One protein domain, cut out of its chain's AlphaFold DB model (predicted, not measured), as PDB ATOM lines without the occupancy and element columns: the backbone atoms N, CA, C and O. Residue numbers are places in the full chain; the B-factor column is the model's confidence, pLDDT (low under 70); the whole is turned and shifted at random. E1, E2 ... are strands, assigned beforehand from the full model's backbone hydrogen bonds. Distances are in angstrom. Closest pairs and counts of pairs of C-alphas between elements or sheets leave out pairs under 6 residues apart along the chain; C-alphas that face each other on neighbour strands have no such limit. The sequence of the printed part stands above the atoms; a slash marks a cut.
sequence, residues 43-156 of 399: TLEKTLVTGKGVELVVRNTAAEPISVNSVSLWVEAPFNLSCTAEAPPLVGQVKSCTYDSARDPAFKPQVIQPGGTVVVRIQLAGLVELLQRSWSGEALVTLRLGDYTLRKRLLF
ATOM      1  N   THR A  43     156.545 156.674 188.852       79.94
ATOM      2  CA  THR A  43     156.956 156.578 187.445       79.94
ATOM      3  C   THR A  43     156.129 155.548 186.695       79.94
ATOM      4  O   THR A  43     155.849 154.469 187.219       79.94
ATOM      5  N   LEU A  44     155.781 155.850 185.444       79.94
ATOM      6  CA  LEU A  44     155.226 154.860 184.525       79.94
ATOM      7  C   LEU A  44     156.328 153.869 184.140       79.94
ATOM      8  O   LEU A  44     157.246 154.221 183.406       79.94
ATOM      9  N   GLU A  45     156.228 152.643 184.638       82.56
ATOM     10  CA  GLU A  45     157.196 151.575 184.379       82.56
ATOM     11  C   GLU A  45     156.901 150.883 183.048       82.56
ATOM     12  O   GLU A  45     157.806 150.628 182.254       82.56
ATOM     13  N   LYS A  46     155.621 150.596 182.777       79.56
ATOM     14  CA  LYS A  46     155.219 149.872 181.571       79.56
ATOM     15  C   LYS A  46     153.852 150.302 181.055       79.56
ATOM     16  O   LYS A  46     152.949 150.641 181.817       79.56
ATOM     17  N   THR A  47     153.693 150.236 179.738       75.69
ATOM     18  CA  THR A  47     152.398 150.268 179.053       75.69
ATOM     19  C   THR A  47     152.217 148.932 178.341       75.69
ATOM     20  O   THR A  47     153.058 148.546 177.531       75.69
ATOM     21  N   LEU A  48     151.155 148.211 178.680       71.81
ATOM     22  CA  LEU A  48     150.793 146.920 178.110       71.81
ATOM     23  C   LEU A  48     149.481 147.057 177.345       71.81
ATOM     24  O   LEU A  48     148.524 147.644 177.840       71.81
ATOM     25  N   VAL A  49     149.438 146.501 176.140       63.75
ATOM     26  CA  VAL A  49     148.209 146.396 175.352       63.75
ATOM     27  C   VAL A  49     147.681 144.981 175.506       63.75
ATOM     28  O   VAL A  49     148.404 144.016 175.266       63.75
ATOM     29  N   THR A  50     146.430 144.859 175.923       65.06
ATOM     30  CA  THR A  50     145.731 143.584 176.083       65.06
ATOM     31  C   THR A  50     144.496 143.571 175.186       65.06
ATOM     32  O   THR A  50     143.985 144.623 174.804       65.06
ATOM     33  N   GLY A  51     143.938 142.390 174.910       52.75
ATOM     34  CA  GLY A  51     142.652 142.279 174.206       52.75
ATOM     35  C   GLY A  51     141.469 142.923 174.950       52.75
ATOM     36  O   GLY A  51     140.376 142.992 174.405       52.75
ATOM     37  N   LYS A  52     141.674 143.390 176.190       62.31
ATOM     38  CA  LYS A  52     140.676 144.082 177.014       62.31
ATOM     39  C   LYS A  52     140.984 145.571 177.206       62.31
ATOM     40  O   LYS A  52     140.269 146.226 177.950       62.31
ATOM     41  N   GLY A  53     142.016 146.112 176.552       70.25
ATOM     42  CA  GLY A  53     142.402 147.521 176.655       70.25
ATOM     43  C   GLY A  53     143.860 147.734 177.063       70.25
ATOM     44  O   GLY A  53     144.709 146.858 176.895       70.25
ATOM     45  N   VAL A  54     144.152 148.914 177.602       74.81
ATOM     46  CA  VAL A  54     145.494 149.349 178.006       74.81
ATOM     47  C   VAL A  54     145.694 149.127 179.493       74.81
ATOM     48  O   VAL A  54     144.881 149.581 180.289       74.81
ATOM     49  N   GLU A  55     146.804 148.507 179.875       81.94
ATOM     50  CA  GLU A  55     147.275 148.487 181.255       81.94
ATOM     51  C   GLU A  55     148.494 149.409 181.402       81.94
ATOM     52  O   GLU A  55     149.498 149.278 180.696       81.94
ATOM     53  N   LEU A  56     148.410 150.362 182.323       82.81
ATOM     54  CA  LEU A  56     149.495 151.255 182.712       82.81
ATOM     55  C   LEU A  56     150.007 150.810 184.079       82.81
ATOM     56  O   LEU A  56     149.266 150.849 185.057       82.81
ATOM     57  N   VAL A  57     151.268 150.398 184.154       85.25
ATOM     58  CA  VAL A  57     151.907 150.005 185.414       85.25
ATOM     59  C   VAL A  57     152.686 151.199 185.939       85.25
ATOM     60  O   VAL A  57     153.685 151.611 185.346       85.25
ATOM     61  N   VAL A  58     152.203 151.782 187.031       85.88
ATOM     62  CA  VAL A  58     152.850 152.889 187.733       85.88
ATOM     63  C   VAL A  58     153.537 152.326 188.966       85.88
ATOM     64  O   VAL A  58     152.904 151.640 189.764       85.88
ATOM     65  N   ARG A  59     154.821 152.623 189.139       87.75
ATOM     66  CA  ARG A  59     155.621 152.137 190.262       87.75
ATOM     67  C   ARG A  59     156.013 153.276 191.190       87.75
ATOM     68  O   ARG A  59     156.375 154.356 190.719       87.75
ATOM     69  N   ASN A  60     155.968 153.019 192.496       89.12
ATOM     70  CA  ASN A  60     156.584 153.889 193.488       89.12
ATOM     71  C   ASN A  60     158.111 153.705 193.454       89.12
ATOM     72  O   ASN A  60     158.624 152.654 193.837       89.12
ATOM     73  N   THR A  61     158.824 154.724 192.986       86.62
ATOM     74  CA  THR A  61     160.291 154.790 192.951       86.62
ATOM     75  C   THR A  61     160.877 155.617 194.092       86.62
ATOM     76  O   THR A  61     162.094 155.779 194.148       86.62
ATOM     77  N   ALA A  62     160.049 156.184 194.974       85.25
ATOM     78  CA  ALA A  62     160.531 156.825 196.191       85.25
ATOM     79  C   ALA A  62     161.092 155.783 197.172       85.25
ATOM     80  O   ALA A  62     160.669 154.625 197.194       85.25
ATOM     81  N   ALA A  63     162.030 156.222 198.015       85.69
ATOM     82  CA  ALA A  63     162.543 155.421 199.126       85.69
ATOM     83  C   ALA A  63     161.510 155.254 200.260       85.69
ATOM     84  O   ALA A  63     161.640 154.350 201.082       85.69
ATOM     85  N   GLU A  64     160.480 156.103 200.284       88.88
ATOM     86  CA  GLU A  64     159.439 156.138 201.310       88.88
ATOM     87  C   GLU A  64     158.060 155.739 200.747       88.88
ATOM     88  O   GLU A  64     157.800 155.891 199.544       88.88
ATOM     89  N   PRO A  65     157.150 155.214 201.591       87.38
ATOM     90  CA  PRO A  65     155.782 154.921 201.180       87.38
ATOM     91  C   PRO A  65     155.024 156.188 200.760       87.38
ATOM     92  O   PRO A  65     155.103 157.221 201.420       87.38
ATOM     93  N   ILE A  66     154.228 156.096 199.694       86.19
ATOM     94  CA  ILE A  66     153.397 157.206 199.210       86.19
ATOM     95  C   ILE A  66     151.963 157.009 199.702       86.19
ATOM     96  O   ILE A  66     151.305 156.037 199.328       86.19
ATOM     97  N   SER A  67     151.468 157.945 200.519       86.12
ATOM     98  CA  SER A  67     150.059 157.979 200.931       86.12
ATOM     99  C   SER A  67     149.194 158.587 199.830       86.12
ATOM    100  O   SER A  67     149.397 159.728 199.416       86.12
ATOM    101  N   VAL A  68     148.208 157.828 199.370       86.69
ATOM    102  CA  VAL A  68     147.235 158.229 198.357       86.69
ATOM    103  C   VAL A  68     145.920 158.542 199.055       86.69
ATOM    104  O   VAL A  68     145.118 157.656 199.348       86.69
ATOM    105  N   ASN A  69     145.713 159.829 199.320       87.00
ATOM    106  CA  ASN A  69     144.524 160.326 200.018       87.00
ATOM    107  C   ASN A  69     143.395 160.707 199.049       87.00
ATOM    108  O   ASN A  69     142.254 160.882 199.467       87.00
ATOM    109  N   SER A  70     143.709 160.835 197.760       88.31
ATOM    110  CA  SER A  70     142.745 161.083 196.694       88.31
ATOM    111  C   SER A  70     143.215 160.471 195.377       88.31
ATOM    112  O   SER A  70     144.416 160.371 195.114       88.31
ATOM    113  N   VAL A  71     142.260 160.069 194.544       88.00
ATOM    114  CA  VAL A  71     142.481 159.548 193.197       88.00
ATOM    115  C   VAL A  71     141.514 160.232 192.249       88.00
ATOM    116  O   VAL A  71     140.307 160.199 192.465       88.00
ATOM    117  N   SER A  72     142.028 160.803 191.165       88.88
ATOM    118  CA  SER A  72     141.184 161.153 190.023       88.88
ATOM    119  C   SER A  72     141.721 160.504 188.763       88.88
ATOM    120  O   SER A  72     142.923 160.500 188.507       88.88
ATOM    121  N   LEU A  73     140.820 159.926 187.984       88.06
ATOM    122  CA  LEU A  73     141.121 159.355 186.687       88.06
ATOM    123  C   LEU A  73     140.245 160.056 185.667       88.06
ATOM    124  O   LEU A  73     139.029 160.113 185.819       88.06
ATOM    125  N   TRP A  74     140.866 160.576 184.622       88.25
ATOM    126  CA  TRP A  74     140.164 161.205 183.523       88.25
ATOM    127  C   TRP A  74     140.745 160.710 182.210       88.25
ATOM    128  O   TRP A  74     141.945 160.812 181.976       88.25
ATOM    129  N   VAL A  75     139.888 160.155 181.363       85.12
ATOM    130  CA  VAL A  75     140.208 159.745 180.004       85.12
ATOM    131  C   VAL A  75     139.463 160.663 179.044       85.12
ATOM    132  O   VAL A  75     138.246 160.579 178.893       85.12
ATOM    133  N   GLU A  76     140.189 161.565 178.400       85.81
ATOM    134  CA  GLU A  76     139.666 162.376 177.304       85.81
ATOM    135  C   GLU A  76     139.726 161.528 176.037       85.81
ATOM    136  O   GLU A  76     140.788 161.383 175.440       85.81
ATOM    137  N   ALA A  77     138.611 160.901 175.671       77.94
ATOM    138  CA  ALA A  77     138.497 160.093 174.462       77.94
ATOM    139  C   ALA A  77     137.904 160.914 173.298       77.94
ATOM    140  O   ALA A  77     137.113 161.832 173.538       77.94
ATOM    141  N   PRO A  78     138.230 160.575 172.038       72.50
ATOM    142  CA  PRO A  78     137.557 161.151 170.885       72.50
ATOM    143  C   PRO A  78     136.059 160.815 170.919       72.50
ATOM    144  O   PRO A  78     135.631 159.828 171.527       72.50
ATOM    145  N   PHE A  79     135.257 161.659 170.269       66.00
ATOM    146  CA  PHE A  79     133.803 161.511 170.217       66.00
ATOM    147  C   PHE A  79     133.404 160.088 169.778       66.00
ATOM    148  O   PHE A  79     134.015 159.516 168.878       66.00
ATOM    149  N   ASN A  80     132.367 159.533 170.418       71.50
ATOM    150  CA  ASN A  80     131.783 158.197 170.184       71.50
ATOM    151  C   ASN A  80     132.484 156.988 170.835       71.50
ATOM    152  O   ASN A  80     132.082 155.852 170.565       71.50
ATOM    153  N   LEU A  81     133.469 157.193 171.718       74.31
ATOM    154  CA  LEU A  81     134.033 156.116 172.541       74.31
ATOM    155  C   LEU A  81     133.495 156.156 173.978       74.31
ATOM    156  O   LEU A  81     133.562 157.171 174.665       74.31
ATOM    157  N   SER A  82     132.986 155.018 174.439       78.81
ATOM    158  CA  SER A  82     132.745 154.728 175.853       78.81
ATOM    159  C   SER A  82     134.030 154.234 176.522       78.81
ATOM    160  O   SER A  82     134.890 153.640 175.869       78.81
ATOM    161  N   CYS A  83     134.162 154.472 177.825       83.44
ATOM    162  CA  CYS A  83     135.321 154.057 178.609       83.44
ATOM    163  C   CYS A  83     134.873 153.279 179.839       83.44
ATOM    164  O   CYS A  83     133.955 153.688 180.554       83.44
ATOM    165  N   THR A  84     135.586 152.198 180.124       84.12
ATOM    166  CA  THR A  84     135.625 151.609 181.460       84.12
ATOM    167  C   THR A  84     137.063 151.607 181.938       84.12
ATOM    168  O   THR A  84     137.982 151.394 181.147       84.12
ATOM    169  N   ALA A  85     137.271 151.890 183.215       84.62
ATOM    170  CA  ALA A  85     138.604 151.914 183.783       84.62
ATOM    171  C   ALA A  85     138.639 151.270 185.165       84.62
ATOM    172  O   ALA A  85     137.630 151.197 185.856       84.62
ATOM    173  N   GLU A  86     139.805 150.790 185.560       85.06
ATOM    174  CA  GLU A  86     140.066 150.131 186.835       85.06
ATOM    175  C   GLU A  86     141.455 150.571 187.300       85.06
ATOM    176  O   GLU A  86     142.345 150.744 186.467       85.06
ATOM    177  N   ALA A  87     141.676 150.755 188.601       83.50
ATOM    178  CA  ALA A  87     143.005 151.091 189.108       83.50
ATOM    179  C   ALA A  87     143.340 150.339 190.405       83.50
ATOM    180  O   ALA A  87     143.438 150.975 191.458       83.50
ATOM    181  N   PRO A  88     143.519 149.004 190.392       81.56
ATOM    182  CA  PRO A  88     143.823 148.266 191.610       81.56
ATOM    183  C   PRO A  88     145.206 148.638 192.175       81.56
ATOM    184  O   PRO A  88     146.147 148.865 191.405       81.56
ATOM    185  N   PRO A  89     145.369 148.664 193.511       78.62
ATOM    186  CA  PRO A  89     144.352 148.404 194.542       78.62
ATOM    187  C   PRO A  89     143.493 149.629 194.915       78.62
ATOM    188  O   PRO A  89     142.663 149.537 195.815       78.62
ATOM    189  N   LEU A  90     143.698 150.775 194.262       81.56
ATOM    190  CA  LEU A  90     143.155 152.073 194.668       81.56
ATOM    191  C   LEU A  90     141.667 152.247 194.352       81.56
ATOM    192  O   LEU A  90     140.921 152.785 195.164       81.56
ATOM    193  N   VAL A  91     141.253 151.823 193.160       81.38
ATOM    194  CA  VAL A  91     139.889 151.977 192.647       81.38
ATOM    195  C   VAL A  91     139.482 150.681 191.961       81.38
ATOM    196  O   VAL A  91     140.252 150.114 191.182       81.38
ATOM    197  N   GLY A  92     138.262 150.221 192.244       81.06
ATOM    198  CA  GLY A  92     137.640 149.120 191.511       81.06
ATOM    199  C   GLY A  92     137.276 149.512 190.075       81.06
ATOM    200  O   GLY A  92     137.761 150.499 189.524       81.06
ATOM    201  N   GLN A  93     136.395 148.738 189.449       84.38
ATOM    202  CA  GLN A  93     135.956 149.027 188.088       84.38
ATOM    203  C   GLN A  93     134.968 150.204 188.058       84.38
ATOM    204  O   GLN A  93     133.927 150.178 188.714       84.38
ATOM    205  N   VAL A  94     135.256 151.206 187.230       84.50
ATOM    206  CA  VAL A  94     134.432 152.393 186.991       84.50
ATOM    207  C   VAL A  94     133.927 152.371 185.550       84.50
ATOM    208  O   VAL A  94     134.704 152.290 184.598       84.50
ATOM    209  N   LYS A  95     132.607 152.466 185.371       82.94
ATOM    210  CA  LYS A  95     131.950 152.535 184.051       82.94
ATOM    211  C   LYS A  95     131.827 153.979 183.550       82.94
ATOM    212  O   LYS A  95     130.743 154.425 183.189       82.94
ATOM    213  N   SER A  96     132.918 154.733 183.612       81.81
ATOM    214  CA  SER A  96     132.976 156.130 183.180       81.81
ATOM    215  C   SER A  96     134.388 156.476 182.714       81.81
ATOM    216  O   SER A  96     135.366 155.903 183.193       81.81
ATOM    217  N   CYS A  97     134.495 157.457 181.815       81.44
ATOM    218  CA  CYS A  97     135.766 158.093 181.459       81.44
ATOM    219  C   CYS A  97     136.339 158.937 182.607       81.44
ATOM    220  O   CYS A  97     137.481 159.384 182.532       81.44
ATOM    221  N   THR A  98     135.539 159.212 183.636       87.06
ATOM    222  CA  THR A  98     135.897 160.053 184.774       87.06
ATOM    223  C   THR A  98     135.620 159.340 186.088       87.06
ATOM    224  O   THR A  98     134.553 158.760 186.294       87.06
ATOM    225  N   TYR A  99     136.581 159.428 186.995       89.56
ATOM    226  CA  TYR A  99     136.463 159.032 188.387       89.56
ATOM    227  C   TYR A  99     137.119 160.097 189.259       89.56
ATOM    228  O   TYR A  99     138.188 160.609 188.926       89.56
ATOM    229  N   ASP A 100     136.481 160.409 190.379       89.81
ATOM    230  CA  ASP A 100     137.000 161.321 191.389       89.81
ATOM    231  C   ASP A 100     136.650 160.757 192.765       89.81
ATOM    232  O   ASP A 100     135.478 160.706 193.145       89.81
ATOM    233  N   SER A 101     137.671 160.320 193.500       89.38
ATOM    234  CA  SER A 101     137.514 159.710 194.816       89.38
ATOM    235  C   SER A 101     136.894 160.664 195.834       89.38
ATOM    236  O   SER A 101     136.307 160.206 196.806       89.38
ATOM    237  N   ALA A 102     136.983 161.986 195.628       86.81
ATOM    238  CA  ALA A 102     136.325 162.963 196.497       86.81
ATOM    239  C   ALA A 102     134.790 162.829 196.475       86.81
ATOM    240  O   ALA A 102     134.112 163.300 197.385       86.81
ATOM    241  N   ARG A 103     134.243 162.190 195.434       87.00
ATOM    242  CA  ARG A 103     132.808 161.940 195.251       87.00
ATOM    243  C   ARG A 103     132.414 160.491 195.532       87.00
ATOM    244  O   ARG A 103     131.233 160.167 195.432       87.00
ATOM    245  N   ASP A 104     133.378 159.631 195.853       85.06
ATOM    246  CA  ASP A 104     133.159 158.215 196.125       85.06
ATOM    247  C   ASP A 104     133.260 157.948 197.636       85.06
ATOM    248  O   ASP A 104     134.365 157.843 198.173       85.06
ATOM    249  N   PRO A 105     132.127 157.820 198.350       82.75
ATOM    250  CA  PRO A 105     132.135 157.597 199.793       82.75
ATOM    251  C   PRO A 105     132.725 156.234 200.190       82.75
ATOM    252  O   PRO A 105     133.012 156.020 201.367       82.75
ATOM    253  N   ALA A 106     132.898 155.304 199.242       85.12
ATOM    254  CA  ALA A 106     133.514 154.006 199.494       85.12
ATOM    255  C   ALA A 106     135.049 154.043 199.391       85.12
ATOM    256  O   ALA A 106     135.707 153.075 199.789       85.12
ATOM    257  N   PHE A 107     135.631 155.135 198.880       87.00
ATOM    258  CA  PHE A 107     137.074 155.265 198.760       87.00
ATOM    259  C   PHE A 107     137.738 155.330 200.140       87.00
ATOM    260  O   PHE A 107     137.347 156.101 201.017       87.00
ATOM    261  N   LYS A 108     138.791 154.530 200.321       86.19
ATOM    262  CA  LYS A 108     139.636 154.552 201.516       86.19
ATOM    263  C   LYS A 108     141.061 154.920 201.111       86.19
ATOM    264  O   LYS A 108     141.559 154.325 200.152       86.19
ATOM    265  N   PRO A 109     141.731 155.837 201.837       86.12
ATOM    266  CA  PRO A 109     143.133 156.144 201.600       86.12
ATOM    267  C   PRO A 109     143.988 154.878 201.606       86.12
ATOM    268  O   PRO A 109     143.789 153.987 202.436       86.12
ATOM    269  N   GLN A 110     144.940 154.809 200.682       88.69
ATOM    270  CA  GLN A 110     145.847 153.671 200.557       88.69
ATOM    271  C   GLN A 110     147.299 154.119 200.546       88.69
ATOM    272  O   GLN A 110     147.610 155.258 200.212       88.69
ATOM    273  N   VAL A 111     148.198 153.202 200.896       88.69
ATOM    274  CA  VAL A 111     149.638 153.458 200.934       88.69
ATOM    275  C   VAL A 111     150.325 152.566 199.911       88.69
ATOM    276  O   VAL A 111     150.199 151.343 199.959       88.69
ATOM    277  N   ILE A 112     151.077 153.178 198.999       88.38
ATOM    278  CA  ILE A 112     151.904 152.464 198.028       88.38
ATOM    279  C   ILE A 112     153.308 152.347 198.619       88.38
ATOM    280  O   ILE A 112     154.027 153.341 198.729       88.38
ATOM    281  N   GLN A 113     153.705 151.135 199.001       93.12
ATOM    282  CA  GLN A 113     155.041 150.868 199.548       93.12
ATOM    283  C   GLN A 113     156.151 151.175 198.524       93.12
ATOM    284  O   GLN A 113     155.876 151.137 197.319       93.12
ATOM    285  N   PRO A 114     157.396 151.456 198.959       91.19
ATOM    286  CA  PRO A 114     158.547 151.563 198.062       91.19
ATOM    287  C   PRO A 114     158.643 150.345 197.139       91.19
ATOM    288  O   PRO A 114     158.557 149.200 197.583       91.19
ATOM    289  N   GLY A 115     158.765 150.581 195.834       88.94
ATOM    290  CA  GLY A 115     158.770 149.530 194.819       88.94
ATOM    291  C   GLY A 115     157.400 148.931 194.479       88.94
ATOM    292  O   GLY A 115     157.331 148.169 193.516       88.94
ATOM    293  N   GLY A 116     156.334 149.280 195.207       89.19
ATOM    294  CA  GLY A 116     154.964 148.840 194.951       89.19
ATOM    295  C   GLY A 116     154.384 149.416 193.658       89.19
ATOM    296  O   GLY A 116     154.805 150.473 193.182       89.19
ATOM    297  N   THR A 117     153.400 148.717 193.091       88.25
ATOM    298  CA  THR A 117     152.824 149.032 191.777       88.25
ATOM    299  C   THR A 117     151.325 149.284 191.846       88.25
ATOM    300  O   THR A 117     150.596 148.553 192.514       88.25
ATOM    301  N   VAL A 118     150.863 150.263 191.078       85.81
ATOM    302  CA  VAL A 118     149.455 150.507 190.764       85.81
ATOM    303  C   VAL A 118     149.255 150.177 189.295       85.81
ATOM    304  O   VAL A 118     149.979 150.684 188.438       85.81
ATOM    305  N   VAL A 119     148.272 149.332 189.000       85.56
ATOM    306  CA  VAL A 119     147.931 148.976 187.621       85.56
ATOM    307  C   VAL A 119     146.668 149.726 187.249       85.56
ATOM    308  O   VAL A 119     145.639 149.526 187.877       85.56
ATOM    309  N   VAL A 120     146.724 150.581 186.232       83.88
ATOM    310  CA  VAL A 120     145.540 151.256 185.692       83.88
ATOM    311  C   VAL A 120     145.136 150.576 184.398       83.88
ATOM    312  O   VAL A 120     145.866 150.643 183.413       83.88
ATOM    313  N   ARG A 121     143.977 149.922 184.398       84.75
ATOM    314  CA  ARG A 121     143.386 149.300 183.214       84.75
ATOM    315  C   ARG A 121     142.364 150.237 182.599       84.75
ATOM    316  O   ARG A 121     141.532 150.790 183.309       84.75
ATOM    317  N   ILE A 122     142.415 150.416 181.287       81.81
ATOM    318  CA  ILE A 122     141.528 151.310 180.543       81.81
ATOM    319  C   ILE A 122     141.048 150.578 179.306       81.81
ATOM    320  O   ILE A 122     141.839 150.232 178.431       81.81
ATOM    321  N   GLN A 123     139.742 150.384 179.215       80.69
ATOM    322  CA  GLN A 123     139.084 149.815 178.056       80.69
ATOM    323  C   GLN A 123     138.256 150.899 177.379       80.69
ATOM    324  O   GLN A 123     137.257 151.363 177.931       80.69
ATOM    325  N   LEU A 124     138.666 151.277 176.172       76.81
ATOM    326  CA  LEU A 124     137.860 152.108 175.287       76.81
ATOM    327  C   LEU A 124     137.072 151.209 174.340       76.81
ATOM    328  O   LEU A 124     137.635 150.291 173.750       76.81
ATOM    329  N   ALA A 125     135.780 151.478 174.202       72.56
ATOM    330  CA  ALA A 125     134.896 150.764 173.294       72.56
ATOM    331  C   ALA A 125     133.952 151.757 172.621       72.56
ATOM    332  O   ALA A 125     133.302 152.556 173.291       72.56
ATOM    333  N   GLY A 126     133.832 151.714 171.301       72.38
ATOM    334  CA  GLY A 126     132.918 152.599 170.587       72.38
ATOM    335  C   GLY A 126     132.946 152.399 169.083       72.38
ATOM    336  O   GLY A 126     133.707 151.573 168.575       72.38
ATOM    337  N   LEU A 127     132.067 153.127 168.393       72.00
ATOM    338  CA  LEU A 127     131.900 153.034 166.946       72.00
ATOM    339  C   LEU A 127     132.839 154.014 166.242       72.00
ATOM    340  O   LEU A 127     132.715 155.227 166.403       72.00
ATOM    341  N   VAL A 128     133.733 153.478 165.419       75.50
ATOM    342  CA  VAL A 128     134.569 154.236 164.491       75.50
ATOM    343  C   VAL A 128     134.023 154.033 163.084       75.50
ATOM    344  O   VAL A 128     134.102 152.941 162.519       75.50
ATOM    345  N   GLU A 129     133.462 155.099 162.518       76.56
ATOM    346  CA  GLU A 129     133.098 155.136 161.104       76.56
ATOM    347  C   GLU A 129     134.315 155.549 160.273       76.56
ATOM    348  O   GLU A 129     134.826 156.664 160.392       76.56
ATOM    349  N   LEU A 130     134.779 154.652 159.405       76.06
ATOM    350  CA  LEU A 130     135.855 154.937 158.461       76.06
ATOM    351  C   LEU A 130     135.296 155.704 157.263       76.06
ATOM    352  O   LEU A 130     134.829 155.124 156.284       76.06
ATOM    353  N   LEU A 131     135.328 157.032 157.373       75.06
ATOM    354  CA  LEU A 131     134.869 157.957 156.330       75.06
ATOM    355  C   LEU A 131     135.979 158.358 155.340       75.06
ATOM    356  O   LEU A 131     135.668 158.896 154.276       75.06
ATOM    357  N   GLN A 132     137.241 158.090 155.693       79.88
ATOM    358  CA  GLN A 132     138.468 158.414 154.950       79.88
ATOM    359  C   GLN A 132     139.395 157.190 154.889       79.88
ATOM    360  O   GLN A 132     139.208 156.242 155.657       79.88
ATOM    361  N   ARG A 133     140.400 157.199 153.996       79.38
ATOM    362  CA  ARG A 133     141.368 156.085 153.858       79.38
ATOM    363  C   ARG A 133     142.123 155.783 155.147       79.38
ATOM    364  O   ARG A 133     142.480 154.636 155.400       79.38
ATOM    365  N   SER A 134     142.389 156.812 155.940       80.25
ATOM    366  CA  SER A 134     143.038 156.704 157.237       80.25
ATOM    367  C   SER A 134     142.258 157.495 158.269       80.25
ATOM    368  O   SER A 134     141.834 158.618 158.005       80.25
ATOM    369  N   TRP A 135     142.125 156.931 159.457       80.50
ATOM    370  CA  TRP A 135     141.603 157.606 160.630       80.50
ATOM    371  C   TRP A 135     142.628 157.515 161.753       80.50
ATOM    372  O   TRP A 135     143.250 156.468 161.946       80.50
ATOM    373  N   SER A 136     142.780 158.598 162.508       78.88
ATOM    374  CA  SER A 136     143.557 158.611 163.742       78.88
ATOM    375  C   SER A 136     142.760 159.258 164.862       78.88
ATOM    376  O   SER A 136     142.191 160.333 164.676       78.88
ATOM    377  N   GLY A 137     142.756 158.626 166.027       76.06
ATOM    378  CA  GLY A 137     142.202 159.181 167.253       76.06
ATOM    379  C   GLY A 137     143.275 159.260 168.324       76.06
ATOM    380  O   GLY A 137     144.147 158.398 168.404       76.06
ATOM    381  N   GLU A 138     143.194 160.271 169.178       80.62
ATOM    382  CA  GLU A 138     144.027 160.370 170.372       80.62
ATOM    383  C   GLU A 138     143.133 160.365 171.606       80.62
ATOM    384  O   GLU A 138     142.142 161.092 171.642       80.62
ATOM    385  N   ALA A 139     143.493 159.570 172.614       80.06
ATOM    386  CA  ALA A 139     142.918 159.684 173.946       80.06
ATOM    387  C   ALA A 139     143.989 160.110 174.953       80.06
ATOM    388  O   ALA A 139     145.096 159.563 174.961       80.06
ATOM    389  N   LEU A 140     143.668 161.065 175.823       84.75
ATOM    390  CA  LEU A 140     144.555 161.489 176.903       84.75
ATOM    391  C   LEU A 140     144.083 160.894 178.225       84.75
ATOM    392  O   LEU A 140     143.003 161.205 178.717       84.75
ATOM    393  N   VAL A 141     144.925 160.062 178.824       83.38
ATOM    394  CA  VAL A 141     144.715 159.508 180.158       83.38
ATOM    395  C   VAL A 141     145.431 160.389 181.167       83.38
ATOM    396  O   VAL A 141     146.649 160.544 181.106       83.38
ATOM    397  N   THR A 142     144.687 160.925 182.124       86.38
ATOM    398  CA  THR A 142     145.204 161.648 183.282       86.38
ATOM    399  C   THR A 142     144.853 160.874 184.545       86.38
ATOM    400  O   THR A 142     143.682 160.746 184.885       86.38
ATOM    401  N   LEU A 143     145.864 160.381 185.257       85.81
ATOM    402  CA  LEU A 143     145.721 159.793 186.588       85.81
ATOM    403  C   LEU A 143     146.355 160.743 187.601       85.81
ATOM    404  O   LEU A 143     147.547 161.031 187.509       85.81
ATOM    405  N   ARG A 144     145.588 161.205 188.585       86.94
ATOM    406  CA  ARG A 144     146.120 161.924 189.742       86.94
ATOM    407  C   ARG A 144     146.008 161.068 190.990       86.94
ATOM    408  O   ARG A 144     144.937 160.533 191.256       86.94
ATOM    409  N   LEU A 145     147.098 160.979 191.741       85.12
ATOM    410  CA  LEU A 145     147.225 160.262 193.008       85.12
ATOM    411  C   LEU A 145     147.723 161.267 194.055       85.12
ATOM    412  O   LEU A 145     148.922 161.538 194.124       85.12
ATOM    413  N   GLY A 146     146.816 161.884 194.812       82.94
ATOM    414  CA  GLY A 146     147.140 163.044 195.647       82.94
ATOM    415  C   GLY A 146     147.764 164.174 194.819       82.94
ATOM    416  O   GLY A 146     147.168 164.655 193.855       82.94
ATOM    417  N   ASP A 147     148.995 164.549 195.161       80.25
ATOM    418  CA  ASP A 147     149.770 165.591 194.471       80.25
ATOM    419  C   ASP A 147     150.439 165.130 193.167       80.25
ATOM    420  O   ASP A 147     151.009 165.943 192.432       80.25
ATOM    421  N   TYR A 148     150.442 163.829 192.881       79.88
ATOM    422  CA  TYR A 148     151.122 163.275 191.716       79.88
ATOM    423  C   TYR A 148     150.168 163.228 190.534       79.88
ATOM    424  O   TYR A 148     149.050 162.742 190.660       79.88
ATOM    425  N   THR A 149     150.606 163.701 189.367       81.44
ATOM    426  CA  THR A 149     149.829 163.626 188.125       81.44
ATOM    427  C   THR A 149     150.618 162.872 187.064       81.44
ATOM    428  O   THR A 149     151.690 163.305 186.649       81.44
ATOM    429  N   LEU A 150     150.053 161.770 186.584       78.88
ATOM    430  CA  LEU A 150     150.495 161.054 185.402       78.88
ATOM    431  C   LEU A 150     149.602 161.447 184.223       78.88
ATOM    432  O   LEU A 150     148.378 161.371 184.315       78.88
ATOM    433  N   ARG A 151     150.213 161.820 183.097       82.12
ATOM    434  CA  ARG A 151     149.519 162.003 181.820       82.12
ATOM    435  C   ARG A 151     150.103 161.065 180.777       82.12
ATOM    436  O   ARG A 151     151.319 161.016 180.607       82.12
ATOM    437  N   LYS A 152     149.245 160.333 180.073       79.81
ATOM    438  CA  LYS A 152     149.638 159.416 179.004       79.81
ATOM    439  C   LYS A 152     148.721 159.586 177.802       79.81
ATOM    440  O   LYS A 152     147.510 159.434 177.910       79.81
ATOM    441  N   ARG A 153     149.319 159.873 176.648       79.75
ATOM    442  CA  ARG A 153     148.622 159.900 175.362       79.75
ATOM    443  C   ARG A 153     148.557 158.488 174.776       79.75
ATOM    444  O   ARG A 153     149.568 157.785 174.742       79.75
ATOM    445  N   LEU A 154     147.371 158.098 174.326       74.94
ATOM    446  CA  LEU A 154     147.081 156.873 173.589       74.94
ATOM    447  C   LEU A 154     146.719 157.257 172.155       74.94
ATOM    448  O   LEU A 154     145.828 158.078 171.955       74.94
ATOM    449  N   LEU A 155     147.409 156.676 171.177       74.69
ATOM    450  CA  LEU A 155     147.144 156.893 169.756       74.69
ATOM    451  C   LEU A 155     146.444 155.660 169.177       74.69
ATOM    452  O   LEU A 155     146.834 154.525 169.462       74.69
ATOM    453  N   PHE A 156     145.426 155.898 168.361       73.75
ATOM    454  CA  PHE A 156     144.667 154.890 167.634       73.75
ATOM    455  C   PHE A 156     144.739 155.218 166.156       73.75
ATOM    456  O   PHE A 156     144.567 156.379 165.783       73.75
TER     457      PHE A 156
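Overview. This is residues 43 to 156 of the 399 residues of an uncharacterized protein of Thermofilum sp (UniProt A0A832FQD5). This is a long sandwich of two antiparallel sheets face to face, the strands of one at 26 degrees to those of the other, with the short pair E3 and E8 across one end and the far ends of the long strands E9 and E10 reaching out at the other. It is a jelly roll, one long hairpin wound over both sheets in four nested antiparallel pairs: E2 with E9, E3 with E8, E4 with E7, E5 with E6. The sheets run E1, E2, E9, E5, E6 and E7, E4, E10, E11. The printed part has 114 residues with eleven named strands, E1 to E11 in order along the chain, and no named helix; its class is all strand. It is compact, with a radius of gyration of the C-alphas of 15.0 A, yet elongated in outline, 51 by 29 by 23 A.

Arrangement. Begin in the larger, twisted sheet with E9, residues 117 to 130, which bends by 60 degrees at residue 127. On E2, residues 53 to 60, N 54 is 2.8 A from O 122 of E9; on E5, residues 81 to 87, N 84 is 2.9 A from O 123. The edge strands are E1, residues 43 to 50, a hairpin with E2 (N 48 to O 55, 2.8 A), and E6, residues 91 to 94, a hairpin with E5 (N 85 to O 94, 2.9 A). In the other sheet, find E10, residues 134 to 145, between E4, residues 71 to 76 (N 74 to O 142, 2.8 A), and E11, residues 148 to 156, its hairpin partner (N 141 to O 152, 2.8 A). E7, residues 98 to 100, is the edge strand beside E4, with N 99 and O 73 2.8 A apart. The facing parts of the two sheets are 8.6 A centre to centre. E3, residues 66 to 68, and E8, residues 110 to 112, are antiparallel, with N 68 and O 110 2.8 A apart; E3 runs on into E4 at 72 degrees.

Along the chain. Find C-alpha 43 at (156.956, 156.578, 187.445), where E1 begins; it spans 20.6 A, and E2 22.9 A. E9 spans 37.9 A, from C-alpha 117 at (152.824, 149.032, 191.777). E10 spans 36.2 A, and E11 26.3 A to C-alpha 156 at (144.667, 154.890, 167.634). E5 spans 19.5 A and E4 16.4 A; E3, E6, E7 and E8 are shorter.

Size, cuts and confidence. The C-alphas farthest apart, those of Glu 64 and Leu 131, are 51.3 A apart. The printed part has no cut and no long link; E7 to E8 is short, the others tight. Mean pLDDT of the printed part is 81.7; look for values under 70 at residues 49 to 52 and residue 79.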